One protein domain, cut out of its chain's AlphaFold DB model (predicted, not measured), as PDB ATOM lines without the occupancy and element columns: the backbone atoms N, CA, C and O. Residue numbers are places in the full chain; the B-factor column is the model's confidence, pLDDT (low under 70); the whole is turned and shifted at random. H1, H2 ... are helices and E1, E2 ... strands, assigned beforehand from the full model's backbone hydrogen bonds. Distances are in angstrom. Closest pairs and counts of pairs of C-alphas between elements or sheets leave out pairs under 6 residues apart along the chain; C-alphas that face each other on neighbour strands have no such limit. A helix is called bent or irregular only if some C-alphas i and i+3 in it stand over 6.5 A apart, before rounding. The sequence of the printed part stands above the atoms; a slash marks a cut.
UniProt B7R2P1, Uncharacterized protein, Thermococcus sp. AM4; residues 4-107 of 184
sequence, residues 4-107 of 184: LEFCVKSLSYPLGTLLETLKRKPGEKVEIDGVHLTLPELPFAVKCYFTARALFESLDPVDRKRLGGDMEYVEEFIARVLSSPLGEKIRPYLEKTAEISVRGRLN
ATOM      1  N   LEU A   4     159.305 240.422 168.039       95.50
ATOM      2  CA  LEU A   4     159.404 239.277 168.949       95.50
ATOM      3  C   LEU A   4     160.854 238.812 169.087       95.50
ATOM      4  O   LEU A   4     161.320 238.595 170.203       95.50
ATOM      5  N   GLU A   5     161.573 238.704 167.971       97.00
ATOM      6  CA  GLU A   5     163.000 238.383 167.976       97.00
ATOM      7  C   GLU A   5     163.796 239.444 168.736       97.00
ATOM      8  O   GLU A   5     164.601 239.103 169.601       97.00
ATOM      9  N   PHE A   6     163.510 240.726 168.481       97.81
ATOM     10  CA  PHE A   6     164.097 241.841 169.219       97.81
ATOM     11  C   PHE A   6     163.842 241.706 170.724       97.81
ATOM     12  O   PHE A   6     164.760 241.830 171.532       97.81
ATOM     13  N   CYS A   7     162.595 241.426 171.106       97.25
ATOM     14  CA  CYS A   7     162.174 241.298 172.490       97.25
ATOM     15  C   CYS A   7     162.944 240.183 173.198       97.25
ATOM     16  O   CYS A   7     163.587 240.440 174.214       97.25
ATOM     17  N   VAL A   8     162.957 238.970 172.637       97.25
ATOM     18  CA  VAL A   8     163.646 237.835 173.263       97.25
ATOM     19  C   VAL A   8     165.155 238.072 173.312       97.25
ATOM     20  O   VAL A   8     165.738 237.876 174.373       97.25
ATOM     21  N   LYS A   9     165.780 238.603 172.250       97.75
ATOM     22  CA  LYS A   9     167.213 238.953 172.263       97.75
ATOM     23  C   LYS A   9     167.563 240.050 173.270       97.75
ATOM     24  O   LYS A   9     168.665 240.052 173.808       97.75
ATOM     25  N   SER A  10     166.638 240.969 173.549       95.62
ATOM     26  CA  SER A  10     166.826 242.001 174.577       95.62
ATOM     27  C   SER A  10     166.758 241.453 176.007       95.62
ATOM     28  O   SER A  10     167.352 242.043 176.909       95.62
ATOM     29  N   LEU A  11     166.055 240.332 176.212       95.38
ATOM     30  CA  LEU A  11     165.990 239.618 177.492       95.38
ATOM     31  C   LEU A  11     167.189 238.677 177.660       95.38
ATOM     32  O   LEU A  11     167.848 238.689 178.694       95.38
ATOM     33  N   SER A  12     167.484 237.900 176.618       96.94
ATOM     34  CA  SER A  12     168.610 236.978 176.526       96.94
ATOM     35  C   SER A  12     169.020 236.844 175.064       96.94
ATOM     36  O   SER A  12     168.296 236.260 174.252       96.94
ATOM     37  N   TYR A  13     170.187 237.387 174.713       97.81
ATOM     38  CA  TYR A  13     170.662 237.328 173.333       97.81
ATOM     39  C   TYR A  13     170.848 235.878 172.853       97.81
ATOM     40  O   TYR A  13     170.270 235.548 171.817       97.81
ATOM     41  N   PRO A  14     171.538 234.980 173.594       97.19
ATOM     42  CA  PRO A  14     171.709 233.587 173.171       97.19
ATOM     43  C   PRO A  14     170.392 232.821 173.027       97.19
ATOM     44  O   PRO A  14     170.274 231.942 172.183       97.19
ATOM     45  N   LEU A  15     169.378 233.147 173.830       95.62
ATOM     46  CA  LEU A  15     168.065 232.525 173.694       95.62
ATOM     47  C   LEU A  15     167.336 233.028 172.446       95.62
ATOM     48  O   LEU A  15     166.711 232.259 171.720       95.62
ATOM     49  N   GLY A  16     167.427 234.329 172.178       96.44
ATOM     50  CA  GLY A  16     166.784 234.953 171.033       96.44
ATOM     51  C   GLY A  16     167.400 234.569 169.685       96.44
ATOM     52  O   GLY A  16     166.695 234.638 168.680       96.44
ATOM     53  N   THR A  17     168.657 234.114 169.627       96.75
ATOM     54  CA  THR A  17     169.246 233.581 168.380       96.75
ATOM     55  C   THR A  17     168.569 232.287 167.926       96.75
ATOM     56  O   THR A  17     168.510 232.026 166.727       96.75
ATOM     57  N   LEU A  18     167.951 231.520 168.831       95.19
ATOM     58  CA  LEU A  18     167.164 230.336 168.461       95.19
ATOM     59  C   LEU A  18     165.969 230.697 167.566       95.19
ATOM     60  O   LEU A  18     165.538 229.899 166.740       95.19
ATOM     61  N   LEU A  19     165.445 231.920 167.674       94.62
ATOM     62  CA  LEU A  19     164.359 232.389 166.815       94.62
ATOM     63  C   LEU A  19     164.792 232.659 165.366       94.62
ATOM     64  O   LEU A  19     163.914 232.813 164.516       94.62
ATOM     65  N   GLU A  20     166.099 232.730 165.085       93.62
ATOM     66  CA  GLU A  20     166.641 232.869 163.725       93.62
ATOM     67  C   GLU A  20     166.441 231.582 162.911       93.62
ATOM     68  O   GLU A  20     166.284 231.634 161.691       93.62
ATOM     69  N   THR A  21     166.427 230.423 163.577       88.62
ATOM     70  CA  THR A  21     166.353 229.102 162.932       88.62
ATOM     71  C   THR A  21     164.952 228.488 162.973       88.62
ATOM     72  O   THR A  21     164.652 227.572 162.202       88.62
ATOM     73  N   LEU A  22     164.068 229.006 163.832       91.38
ATOM     74  CA  LEU A  22     162.708 228.504 164.012       91.38
ATOM     75  C   LEU A  22     161.712 229.120 163.023       91.38
ATOM     76  O   LEU A  22     161.556 230.338 162.910       91.38
ATOM     77  N   LYS A  23     160.934 228.260 162.362       90.25
ATOM     78  CA  LYS A  23     159.790 228.657 161.534       90.25
ATOM     79  C   LYS A  23     158.581 228.952 162.414       90.25
ATOM     80  O   LYS A  23     158.133 228.090 163.167       90.25
ATOM     81  N   ARG A  24     158.005 230.144 162.269       90.88
ATOM     82  CA  ARG A  24     156.886 230.608 163.100       90.88
ATOM     83  C   ARG A  24     155.546 230.326 162.436       90.88
ATOM     84  O   ARG A  24     155.398 230.547 161.235       90.88
ATOM     85  N   LYS A  25     154.572 229.853 163.214       89.56
ATOM     86  CA  LYS A  25     153.197 229.604 162.758       89.56
ATOM     87  C   LYS A  25     152.183 230.067 163.814       89.56
ATOM     88  O   LYS A  25     152.491 230.006 165.003       89.56
ATOM     89  N   PRO A  26     150.990 230.529 163.410       86.38
ATOM     90  CA  PRO A  26     149.915 230.825 164.352       86.38
ATOM     91  C   PRO A  26     149.342 229.535 164.959       86.38
ATOM     92  O   PRO A  26     149.307 228.499 164.293       86.38
ATOM     93  N   GLY A  27     148.864 229.600 166.203       82.62
ATOM     94  CA  GLY A  27     148.136 228.510 166.862       82.62
ATOM     95  C   GLY A  27     147.540 228.933 168.203       82.62
ATOM     96  O   GLY A  27     147.501 230.114 168.513       82.62
ATOM     97  N   GLU A  28     147.055 227.987 169.006       77.50
ATOM     98  CA  GLU A  28     146.372 228.298 170.278       77.50
ATOM     99  C   GLU A  28     147.317 228.380 171.485       77.50
ATOM    100  O   GLU A  28     146.966 228.935 172.526       77.50
ATOM    101  N   LYS A  29     148.516 227.804 171.363       81.62
ATOM    102  CA  LYS A  29     149.474 227.577 172.453       81.62
ATOM    103  C   LYS A  29     150.891 227.885 171.988       81.62
ATOM    104  O   LYS A  29     151.152 227.941 170.785       81.62
ATOM    105  N   VAL A  30     151.797 228.095 172.942       81.38
ATOM    106  CA  VAL A  30     153.222 228.241 172.631       81.38
ATOM    107  C   VAL A  30     153.816 226.843 172.540       81.38
ATOM    108  O   VAL A  30     153.927 226.154 173.550       81.38
ATOM    109  N   GLU A  31     154.170 226.411 171.334       85.44
ATOM    110  CA  GLU A  31     154.716 225.071 171.100       85.44
ATOM    111  C   GLU A  31     156.053 225.142 170.373       85.44
ATOM    112  O   GLU A  31     156.186 225.884 169.399       85.44
ATOM    113  N   ILE A  32     157.027 224.354 170.829       86.56
ATOM    114  CA  ILE A  32     158.307 224.165 170.145       86.56
ATOM    115  C   ILE A  32     158.441 222.709 169.716       86.56
ATOM    116  O   ILE A  32     158.537 221.806 170.549       86.56
ATOM    117  N   ASP A  33     158.507 222.501 168.404       84.12
ATOM    118  CA  ASP A  33     158.731 221.202 167.764       84.12
ATOM    119  C   ASP A  33     159.971 221.277 166.872       84.12
ATOM    120  O   ASP A  33     159.868 221.436 165.653       84.12
ATOM    121  N   GLY A  34     161.146 221.258 167.515       77.56
ATOM    122  CA  GLY A  34     162.479 221.235 166.901       77.56
ATOM    123  C   GLY A  34     162.804 222.447 166.019       77.56
ATOM    124  O   GLY A  34     163.658 223.255 166.355       77.56
ATOM    125  N   VAL A  35     162.120 222.564 164.884       84.44
ATOM    126  CA  VAL A  35     162.258 223.618 163.873       84.44
ATOM    127  C   VAL A  35     161.045 224.551 163.793       84.44
ATOM    128  O   VAL A  35     161.089 225.532 163.052       84.44
ATOM    129  N   HIS A  36     159.955 224.262 164.507       89.06
ATOM    130  CA  HIS A  36     158.749 225.093 164.508       89.06
ATOM    131  C   HIS A  36     158.496 225.740 165.865       89.06
ATOM    132  O   HIS A  36     158.647 225.095 166.900       89.06
ATOM    133  N   LEU A  37     158.053 226.996 165.824       90.62
ATOM    134  CA  LEU A  37     157.504 227.736 166.951       90.62
ATOM    135  C   LEU A  37     156.053 228.119 166.635       90.62
ATOM    136  O   LEU A  37     155.795 228.938 165.746       90.62
ATOM    137  N   THR A  38     155.112 227.540 167.367       89.38
ATOM    138  CA  THR A  38     153.699 227.925 167.318       89.38
ATOM    139  C   THR A  38     153.460 229.044 168.319       89.38
ATOM    140  O   THR A  38     153.924 228.961 169.454       89.38
ATOM    141  N   LEU A  39     152.766 230.105 167.902       88.81
ATOM    142  CA  LEU A  39     152.511 231.279 168.732       88.81
ATOM    143  C   LEU A  39     151.019 231.612 168.791       88.81
ATOM    144  O   LEU A  39     150.390 231.745 167.737       88.81
ATOM    145  N   PRO A  40     150.474 231.840 169.996       86.69
ATOM    146  CA  PRO A  40     149.120 232.326 170.165       86.69
ATOM    147  C   PRO A  40     148.982 233.823 169.912       86.69
ATOM    148  O   PRO A  40     149.930 234.613 170.030       86.69
ATOM    149  N   GLU A  41     147.754 234.227 169.604       87.31
ATOM    150  CA  GLU A  41     147.344 235.627 169.587       87.31
ATOM    151  C   GLU A  41     147.170 236.131 171.024       87.31
ATOM    152  O   GLU A  41     146.083 236.155 171.590       87.31
ATOM    153  N   LEU A  42     148.296 236.496 171.635       88.44
ATOM    154  CA  LEU A  42     148.368 237.094 172.967       88.44
ATOM    155  C   LEU A  42     148.899 238.528 172.896       88.44
ATOM    156  O   LEU A  42     149.643 238.841 171.953       88.44
ATOM    157  N   PRO A  43     148.606 239.360 173.921       91.88
ATOM    158  CA  PRO A  43     149.279 240.639 174.106       91.88
ATOM    159  C   PRO A  43     150.791 240.474 173.990       91.88
ATOM    160  O   PRO A  43     151.366 239.489 174.470       91.88
ATOM    161  N   PHE A  44     151.454 241.430 173.349       93.25
ATOM    162  CA  PHE A  44     152.823 241.216 172.891       93.25
ATOM    163  C   PHE A  44     153.806 240.945 174.042       93.25
ATOM    164  O   PHE A  44     154.645 240.052 173.939       93.25
ATOM    165  N   ALA A  45     153.656 241.636 175.176       92.88
ATOM    166  CA  ALA A  45     154.485 241.404 176.362       92.88
ATOM    167  C   ALA A  45     154.353 239.970 176.911       92.88
ATOM    168  O   ALA A  45     155.341 239.348 177.300       92.88
ATOM    169  N   VAL A  46     153.136 239.422 176.889       92.31
ATOM    170  CA  VAL A  46     152.846 238.044 177.309       92.31
ATOM    171  C   VAL A  46     153.458 237.053 176.322       92.31
ATOM    172  O   VAL A  46     154.076 236.067 176.723       92.31
ATOM    173  N   LYS A  47     153.358 237.355 175.023       92.19
ATOM    174  CA  LYS A  47     153.980 236.570 173.953       92.19
ATOM    175  C   LYS A  47     155.501 236.519 174.098       92.19
ATOM    176  O   LYS A  47     156.060 235.429 174.010       92.19
ATOM    177  N   CYS A  48     156.162 237.646 174.371       94.62
ATOM    178  CA  CYS A  48     157.598 237.679 174.656       94.62
ATOM    179  C   CYS A  48     157.973 236.746 175.808       94.62
ATOM    180  O   CYS A  48     158.874 235.922 175.667       94.62
ATOM    181  N   TYR A  49     157.256 236.867 176.928       94.62
ATOM    182  CA  TYR A  49     157.515 236.096 178.137       94.62
ATOM    183  C   TYR A  49     157.375 234.591 177.897       94.62
ATOM    184  O   TYR A  49     158.318 233.836 178.136       94.62
ATOM    185  N   PHE A  50     156.233 234.145 177.364       93.31
ATOM    186  CA  PHE A  50     156.020 232.719 177.128       93.31
ATOM    187  C   PHE A  50     156.927 232.159 176.034       93.31
ATOM    188  O   PHE A  50     157.346 231.012 176.143       93.31
ATOM    189  N   THR A  51     157.284 232.955 175.020       93.69
ATOM    190  CA  THR A  51     158.254 232.527 174.000       93.69
ATOM    191  C   THR A  51     159.631 232.311 174.617       93.69
ATOM    192  O   THR A  51     160.216 231.251 174.422       93.69
ATOM    193  N   ALA A  52     160.136 233.269 175.404       95.44
ATOM    194  CA  ALA A  52     161.415 233.122 176.095       95.44
ATOM    195  C   ALA A  52     161.403 231.894 177.021       95.44
ATOM    196  O   ALA A  52     162.288 231.044 176.941       95.44
ATOM    197  N   ARG A  53     160.346 231.721 177.822       93.94
ATOM    198  CA  ARG A  53     160.196 230.533 178.673       93.94
ATOM    199  C   ARG A  53     160.182 229.233 177.880       93.94
ATOM    200  O   ARG A  53     160.896 228.308 178.243       93.94
ATOM    201  N   ALA A  54     159.412 229.157 176.798       93.06
ATOM    202  CA  ALA A  54     159.346 227.959 175.971       93.06
ATOM    203  C   ALA A  54     160.712 227.606 175.372       93.06
ATOM    204  O   ALA A  54     161.119 226.446 175.424       93.06
ATOM    205  N   LEU A  55     161.442 228.600 174.853       94.94
ATOM    206  CA  LEU A  55     162.792 228.400 174.328       94.94
ATOM    207  C   LEU A  55     163.717 227.846 175.412       94.94
ATOM    208  O   LEU A  55     164.396 226.852 175.170       94.94
ATOM    209  N   PHE A  56     163.690 228.427 176.613       94.62
ATOM    210  CA  PHE A  56     164.540 227.994 177.721       94.62
ATOM    211  C   PHE A  56     164.203 226.575 178.194       94.62
ATOM    212  O   PHE A  56     165.096 225.756 178.405       94.62
ATOM    213  N   GLU A  57     162.915 226.246 178.290       92.25
ATOM    214  CA  GLU A  57     162.447 224.896 178.625       92.25
ATOM    215  C   GLU A  57     162.754 223.864 177.533       92.25
ATOM    216  O   GLU A  57     162.782 222.664 177.811       92.25
ATOM    217  N   SER A  58     163.030 224.314 176.309       93.25
ATOM    218  CA  SER A  58     163.466 223.464 175.198       93.25
ATOM    219  C   SER A  58     164.974 223.263 175.145       93.25
ATOM    220  O   SER A  58     165.432 222.388 174.414       93.25
ATOM    221  N   LEU A  59     165.758 224.032 175.904       94.38
ATOM    222  CA  LEU A  59     167.205 223.861 175.941       94.38
ATOM    223  C   LEU A  59     167.587 222.518 176.553       94.38
ATOM    224  O   LEU A  59     166.959 222.044 177.515       94.38
ATOM    225  N   ASP A  60     168.671 221.944 176.039       92.81
ATOM    226  CA  ASP A  60     169.349 220.857 176.720       92.81
ATOM    227  C   ASP A  60     169.843 221.302 178.124       92.81
ATOM    228  O   ASP A  60     169.990 222.499 178.402       92.81
ATOM    229  N   PRO A  61     170.085 220.362 179.056       93.19
ATOM    230  CA  PRO A  61     170.441 220.705 180.434       93.19
ATOM    231  C   PRO A  61     171.712 221.556 180.591       93.19
ATOM    232  O   PRO A  61     171.815 222.311 181.561       93.19
ATOM    233  N   VAL A  62     172.687 221.435 179.684       94.62
ATOM    234  CA  VAL A  62     173.940 222.199 179.730       94.62
ATOM    235  C   VAL A  62     173.667 223.654 179.380       94.62
ATOM    236  O   VAL A  62     174.040 224.542 180.153       94.62
ATOM    237  N   ASP A  63     172.967 223.901 178.277       95.50
ATOM    238  CA  ASP A  63     172.625 225.252 177.829       95.50
ATOM    239  C   ASP A  63     171.687 225.947 178.808       95.50
ATOM    240  O   ASP A  63     171.899 227.107 179.167       95.50
ATOM    241  N   ARG A  64     170.717 225.206 179.350       94.25
ATOM    242  CA  ARG A  64     169.820 225.697 180.397       94.25
ATOM    243  C   ARG A  64     170.583 226.159 181.637       94.25
ATOM    244  O   ARG A  64     170.274 227.205 182.199       94.25
ATOM    245  N   LYS A  65     171.603 225.401 182.057       94.44
ATOM    246  CA  LYS A  65     172.453 225.778 183.194       94.44
ATOM    247  C   LYS A  65     173.272 227.033 182.890       94.44
ATOM    248  O   LYS A  65     173.405 227.884 183.765       94.44
ATOM    249  N   ARG A  66     173.813 227.158 181.673       94.81
ATOM    250  CA  ARG A  66     174.580 228.342 181.242       94.81
ATOM    251  C   ARG A  66     173.722 229.605 181.232       94.81
ATOM    252  O   ARG A  66     174.192 230.651 181.662       94.81
ATOM    253  N   LEU A  67     172.469 229.487 180.801       95.06
ATOM    254  CA  LEU A  67     171.515 230.592 180.700       95.06
ATOM    255  C   LEU A  67     170.628 230.759 181.943       95.06
ATOM    256  O   LEU A  67     169.635 231.476 181.893       95.06
ATOM    257  N   GLY A  68     170.966 230.133 183.074       91.12
ATOM    258  CA  GLY A  68     170.154 230.226 184.292       91.12
ATOM    259  C   GLY A  68     169.933 231.671 184.760       91.12
ATOM    260  O   GLY A  68     168.804 232.050 185.053       91.12
ATOM    261  N   GLY A  69     170.985 232.498 184.738       90.69
ATOM    262  CA  GLY A  69     170.881 233.922 185.091       90.69
ATOM    263  C   GLY A  69     170.083 234.748 184.078       90.69
ATOM    264  O   GLY A  69     169.460 235.741 184.438       90.69
ATOM    265  N   ASP A  70     170.034 234.320 182.816       93.69
ATOM    266  CA  ASP A  70     169.236 234.989 181.787       93.69
ATOM    267  C   ASP A  70     167.732 234.829 182.054       93.69
ATOM    268  O   ASP A  70     166.951 235.744 181.787       93.69
ATOM    269  N   MET A  71     167.315 233.710 182.651       93.81
ATOM    270  CA  MET A  71     165.917 233.521 183.040       93.81
ATOM    271  C   MET A  71     165.477 234.414 184.185       93.81
ATOM    272  O   MET A  71     164.317 234.818 184.209       93.81
ATOM    273  N   GLU A  72     166.383 234.789 185.087       91.81
ATOM    274  CA  GLU A  72     166.067 235.782 186.117       91.81
ATOM    275  C   GLU A  72     165.653 237.108 185.461       91.81
ATOM    276  O   GLU A  72     164.628 237.677 185.828       91.81
ATOM    277  N   TYR A  73     166.344 237.541 184.397       91.31
ATOM    278  CA  TYR A  73     165.957 238.734 183.630       91.31
ATOM    279  C   TYR A  73     164.603 238.588 182.918       91.31
ATOM    280  O   TYR A  73     163.855 239.565 182.810       91.31
ATOM    281  N   VAL A  74     164.269 237.390 182.429       94.19
ATOM    282  CA  VAL A  74     162.959 237.107 181.811       94.19
ATOM    283  C   VAL A  74     161.833 237.218 182.845       94.19
ATOM    284  O   VAL A  74     160.794 237.823 182.563       94.19
ATOM    285  N   GLU A  75     162.039 236.693 184.053       93.88
ATOM    286  CA  GLU A  75     161.066 236.799 185.147       93.88
ATOM    287  C   GLU A  75     160.967 238.238 185.689       93.88
ATOM    288  O   GLU A  75     159.871 238.757 185.921       93.88
ATOM    289  N   GLU A  76     162.088 238.957 185.802       93.81
ATOM    290  CA  GLU A  76     162.094 240.382 186.145       93.81
ATOM    291  C   GLU A  76     161.328 241.225 185.120       93.81
ATOM    292  O   GLU A  76     160.611 242.163 185.488       93.81
ATOM    293  N   PHE A  77     161.458 240.909 183.829       93.88
ATOM    294  CA  PHE A  77     160.708 241.580 182.776       93.88
ATOM    295  C   PHE A  77     159.204 241.451 183.007       93.88
ATOM    296  O   PHE A  77     158.515 242.475 183.038       93.88
ATOM    297  N   ILE A  78     158.683 240.240 183.229       92.81
ATOM    298  CA  ILE A  78     157.237 240.075 183.409       92.81
ATOM    299  C   ILE A  78     156.751 240.709 184.713       92.81
ATOM    300  O   ILE A  78     155.702 241.356 184.720       92.81
ATOM    301  N   ALA A  79     157.541 240.641 185.789       93.06
ATOM    302  CA  ALA A  79     157.235 241.310 187.051       93.06
ATOM    303  C   ALA A  79     157.141 242.838 186.882       93.06
ATOM    304  O   ALA A  79     156.229 243.484 187.412       93.06
ATOM    305  N   ARG A  80     158.035 243.433 186.083       91.81
ATOM    306  CA  ARG A  80     157.993 244.861 185.731       91.81
ATOM    307  C   ARG A  80     156.777 245.227 184.890       91.81
ATOM    308  O   ARG A  80     156.184 246.281 185.103       91.81
ATOM    309  N   VAL A  81     156.393 244.386 183.932       90.88
ATOM    310  CA  VAL A  81     155.182 244.643 183.138       90.88
ATOM    311  C   VAL A  81     153.939 244.551 184.030       90.88
ATOM    312  O   VAL A  81     153.080 245.429 183.956       90.88
ATOM    313  N   LEU A  82     153.874 243.565 184.927       90.62
ATOM    314  CA  LEU A  82     152.773 243.377 185.879       90.62
ATOM    315  C   LEU A  82     152.608 244.519 186.890       90.62
ATOM    316  O   LEU A  82     151.495 244.764 187.349       90.62
ATOM    317  N   SER A  83     153.697 245.209 187.226       92.38
ATOM    318  CA  SER A  83     153.703 246.392 188.101       92.38
ATOM    319  C   SER A  83     153.458 247.708 187.352       92.38
ATOM    320  O   SER A  83     153.381 248.769 187.967       92.38
ATOM    321  N   SER A  84     153.314 247.655 186.027       89.25
ATOM    322  CA  SER A  84     152.983 248.808 185.188       89.25
ATOM    323  C   SER A  84     151.473 248.896 184.910       89.25
ATOM    324  O   SER A  84     150.756 247.917 185.120       89.25
ATOM    325  N   PRO A  85     150.973 250.003 184.325       87.38
ATOM    326  CA  PRO A  85     149.578 250.103 183.878       87.38
ATOM    327  C   PRO A  85     149.147 249.032 182.858       87.38
ATOM    328  O   PRO A  85     147.957 248.787 182.681       87.38
ATOM    329  N   LEU A  86     150.092 248.384 182.163       86.75
ATOM    330  CA  LEU A  86     149.789 247.253 181.275       86.75
ATOM    331  C   LEU A  86     149.461 245.976 182.058       86.75
ATOM    332  O   LEU A  86     148.770 245.104 181.533       86.75
ATOM    333  N   GLY A  87     149.924 245.873 183.305       87.94
ATOM    334  CA  GLY A  87     149.810 244.691 184.148       87.94
ATOM    335  C   GLY A  87     148.374 244.228 184.347       87.94
ATOM    336  O   GLY A  87     148.096 243.044 184.196       87.94
ATOM    337  N   GLU A  88     147.446 245.153 184.600       87.44
ATOM    338  CA  GLU A  88     146.021 244.833 184.769       87.44
ATOM    339  C   GLU A  88     145.418 244.178 183.522       87.44
ATOM    340  O   GLU A  88     144.638 243.234 183.629       87.44
ATOM    341  N   LYS A  89     145.826 244.632 182.330       87.81
ATOM    342  CA  LYS A  89     145.331 244.101 181.054       87.81
ATOM    343  C   LYS A  89     145.903 242.726 180.740       87.81
ATOM    344  O   LYS A  89     145.211 241.906 180.143       87.81
ATOM    345  N   ILE A  90     147.162 242.483 181.102       89.38
ATOM    346  CA  ILE A  90     147.856 241.248 180.728       89.38
ATOM    347  C   ILE A  90     147.743 240.132 181.772       89.38
ATOM    348  O   ILE A  90     147.897 238.964 181.424       89.38
ATOM    349  N   ARG A  91     147.448 240.467 183.035       89.12
ATOM    350  CA  ARG A  91     147.348 239.517 184.154       89.12
ATOM    351  C   ARG A  91     146.436 238.313 183.862       89.12
ATOM    352  O   ARG A  91     146.905 237.196 184.074       89.12
ATOM    353  N   PRO A  92     145.229 238.471 183.275       88.12
ATOM    354  CA  PRO A  92     144.369 237.326 182.969       88.12
ATOM    355  C   PRO A  92     144.995 236.314 181.999       88.12
ATOM    356  O   PRO A  92     144.663 235.133 182.046       88.12
ATOM    357  N   TYR A  93     145.900 236.760 181.120       86.25
ATOM    358  CA  TYR A  93     146.594 235.902 180.154       86.25
ATOM    359  C   TYR A  93     147.794 235.167 180.756       86.25
ATOM    360  O   TYR A  93     148.274 234.204 180.172       86.25
ATOM    361  N   LEU A  94     148.307 235.635 181.894       83.56
ATOM    362  CA  LEU A  94     149.346 234.932 182.644       83.56
ATOM    363  C   LEU A  94     148.730 233.904 183.599       83.56
ATOM    364  O   LEU A  94     149.305 232.840 183.799       83.56
ATOM    365  N   GLU A  95     147.552 234.214 184.154       75.38
ATOM    366  CA  GLU A  95     146.781 233.334 185.045       75.38
ATOM    367  C   GLU A  95     146.074 232.203 184.287       75.38
ATOM    368  O   GLU A  95     146.054 231.063 184.751       75.38
ATOM    369  N   LYS A  96     145.538 232.484 183.091       66.06
ATOM    370  CA  LYS A  96     145.224 231.445 182.106       66.06
ATOM    371  C   LYS A  96     146.538 231.009 181.489       66.06
ATOM    372  O   LYS A  96     146.915 231.548 180.456       66.06
ATOM    373  N   THR A  97     147.253 230.102 182.146       59.75
ATOM    374  CA  THR A  97     148.537 229.570 181.685       59.75
ATOM    375  C   THR A  97     148.478 229.359 180.175       59.75
ATOM    376  O   THR A  97     147.742 228.485 179.711       59.75
ATOM    377  N   ALA A  98     149.198 230.162 179.385       61.47
ATOM    378  CA  ALA A  98     149.446 229.758 178.013       61.47
ATOM    379  C   ALA A  98     150.196 228.437 178.141       61.47
ATOM    380  O   ALA A  98     151.289 228.394 178.710       61.47
ATOM    381  N   GLU A  99     149.557 227.344 177.740       71.06
ATOM    382  CA  GLU A  99     150.192 226.043 177.820       71.06
ATOM    383  C   GLU A  99     151.440 226.090 176.936       71.06
ATOM    384  O   GLU A  99     151.354 226.260 175.719       71.06
ATOM    385  N   ILE A 100     152.604 226.004 177.578       82.06
ATOM    386  CA  ILE A 100     153.879 225.827 176.901       82.06
ATOM    387  C   ILE A 100     154.025 224.328 176.654       82.06
ATOM    388  O   ILE A 100     154.048 223.540 177.599       82.06
ATOM    389  N   SER A 101     154.133 223.934 175.388       82.94
ATOM    390  CA  SER A 101     154.431 222.558 175.000       82.94
ATOM    391  C   SER A 101     155.789 222.490 174.315       82.94
ATOM    392  O   SER A 101     156.079 223.242 173.390       82.94
ATOM    393  N   VAL A 102     156.639 221.581 174.772       83.19
ATOM    394  CA  VAL A 102     157.985 221.396 174.232       83.19
ATOM    395  C   VAL A 102     158.114 219.952 173.778       83.19
ATOM    396  O   VAL A 102     158.025 219.030 174.588       83.19
ATOM    397  N   ARG A 103     158.303 219.751 172.473       82.31
ATOM    398  CA  ARG A 103     158.425 218.435 171.826       82.31
ATOM    399  C   ARG A 103     159.781 218.211 171.158       82.31
ATOM    400  O   ARG A 103     159.969 217.222 170.458       82.31
ATOM    401  N   GLY A 104     160.751 219.085 171.418       79.12
ATOM    402  CA  GLY A 104     162.107 218.970 170.894       79.12
ATOM    403  C   GLY A 104     163.150 219.531 171.850       79.12
ATOM    404  O   GLY A 104     162.821 220.127 172.874       79.12
ATOM    405  N   ARG A 105     164.422 219.326 171.497       87.75
ATOM    406  CA  ARG A 105     165.553 219.976 172.160       87.75
ATOM    407  C   ARG A 105     166.168 221.009 171.235       87.75
ATOM    408  O   ARG A 105     166.401 220.721 170.063       87.75
ATOM    409  N   LEU A 106     166.436 222.180 171.785       92.19
ATOM    410  CA  LEU A 106     167.187 223.249 171.153       92.19
ATOM    411  C   LEU A 106     168.578 223.305 171.779       92.19
ATOM    412  O   LEU A 106     168.737 223.017 172.963       92.19
ATOM    413  N   ASN A 107     169.561 223.690 170.973       92.62
ATOM    414  CA  ASN A 107     170.909 223.985 171.441       92.62
ATOM    415  C   ASN A 107     171.297 225.355 170.895       92.62
ATOM    416  O   ASN A 107     170.977 225.689 169.749       92.62
TER     417      ASN A 107
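This is residues 4 to 107 of the 184 residues of an uncharacterized protein of Thermococcus sp. AM4 (UniProt B7R2P1). A long helix, H4, runs through the middle, with a small four-stranded sheet covering one side of it and a second long helix, H6, packed on the side away from the sheet. H1 crosses H4 and H6 on a third side, with the short H2 next to it, while H5 and H7 lie near opposite ends of H4. The printed part has 104 residues, with seven named helices and four named strands in the order H1 H2 H3 E1 E2 E3 H4 H5 H6 H7 E4, and its class is mixed, helices and strands. The sheet runs E1 E3 E2 E4 and is mixed. The whole is compact, with a radius of gyration of the C-alphas of 12.9 A and spans of 36 by 29 by 21 A.

H1 is residues 4 to 11, beginning at C-alpha 4 (159.404, 239.277, 168.949); H2 is 13 to 16 and H3 is 18 to 21. Strands E1, residues 23 to 26, E2, 30 to 33, and E3, 36 to 39, follow. H4, residues 44 to 58, is 20.8 A long and begins at C-alpha 44 (152.823, 241.216, 172.891). H5 is residues 61 to 66; H6, residues 68 to 82, is 21.9 A long. H7, residues 87 to 95, is irregular, with C-alphas 89 and 92 7.1 A apart. E4 is residues 100 to 102, ending at C-alpha 102 (157.985, 221.396, 174.232).

H4 is the hub, touching H1, H2, H6 and H7. With the sheet it makes two layers, a helix on one face of a sheet: its height over the sheet is 7.9 A, and it lies over E2 and E4. E1 and E3 are parallel, with N 37 and O 23 2.9 A apart; E2 and E3 are an antiparallel hairpin, with N 38 and O 31 2.8 A apart; E2 and E4 are parallel, with N 32 and O 101 2.9 A apart. H4 and H6 touch at a shallow tilt of 21 degrees, opposite ways, closest at the C-alphas of Tyr 49 and Ile 78, 6.6 A. H1 touches H4, closest at the C-alphas of Val 8 and Ala 52, 5.9 A, only just about perpendicular at 71 degrees. H7 touches H4 with residues 45 to 46 of H4 alone, and touches H6 only at the corner. H3 and H5 are each close to H4 but not clearly touching. In H1, H4 and H5 every O i to N i+4 pair is within hydrogen-bond range, against 9 of 11 in H6 and 3 of 5 in H7; H2 and H3 are too short for such a pair.

The C-alphas of Val 62 and Pro 85 are the two farthest apart, 37.3 A. The printed part has no cut, and each link between named elements is tight. The mean pLDDT of the printed part is 89.8; residues 96 to 98 are under 70.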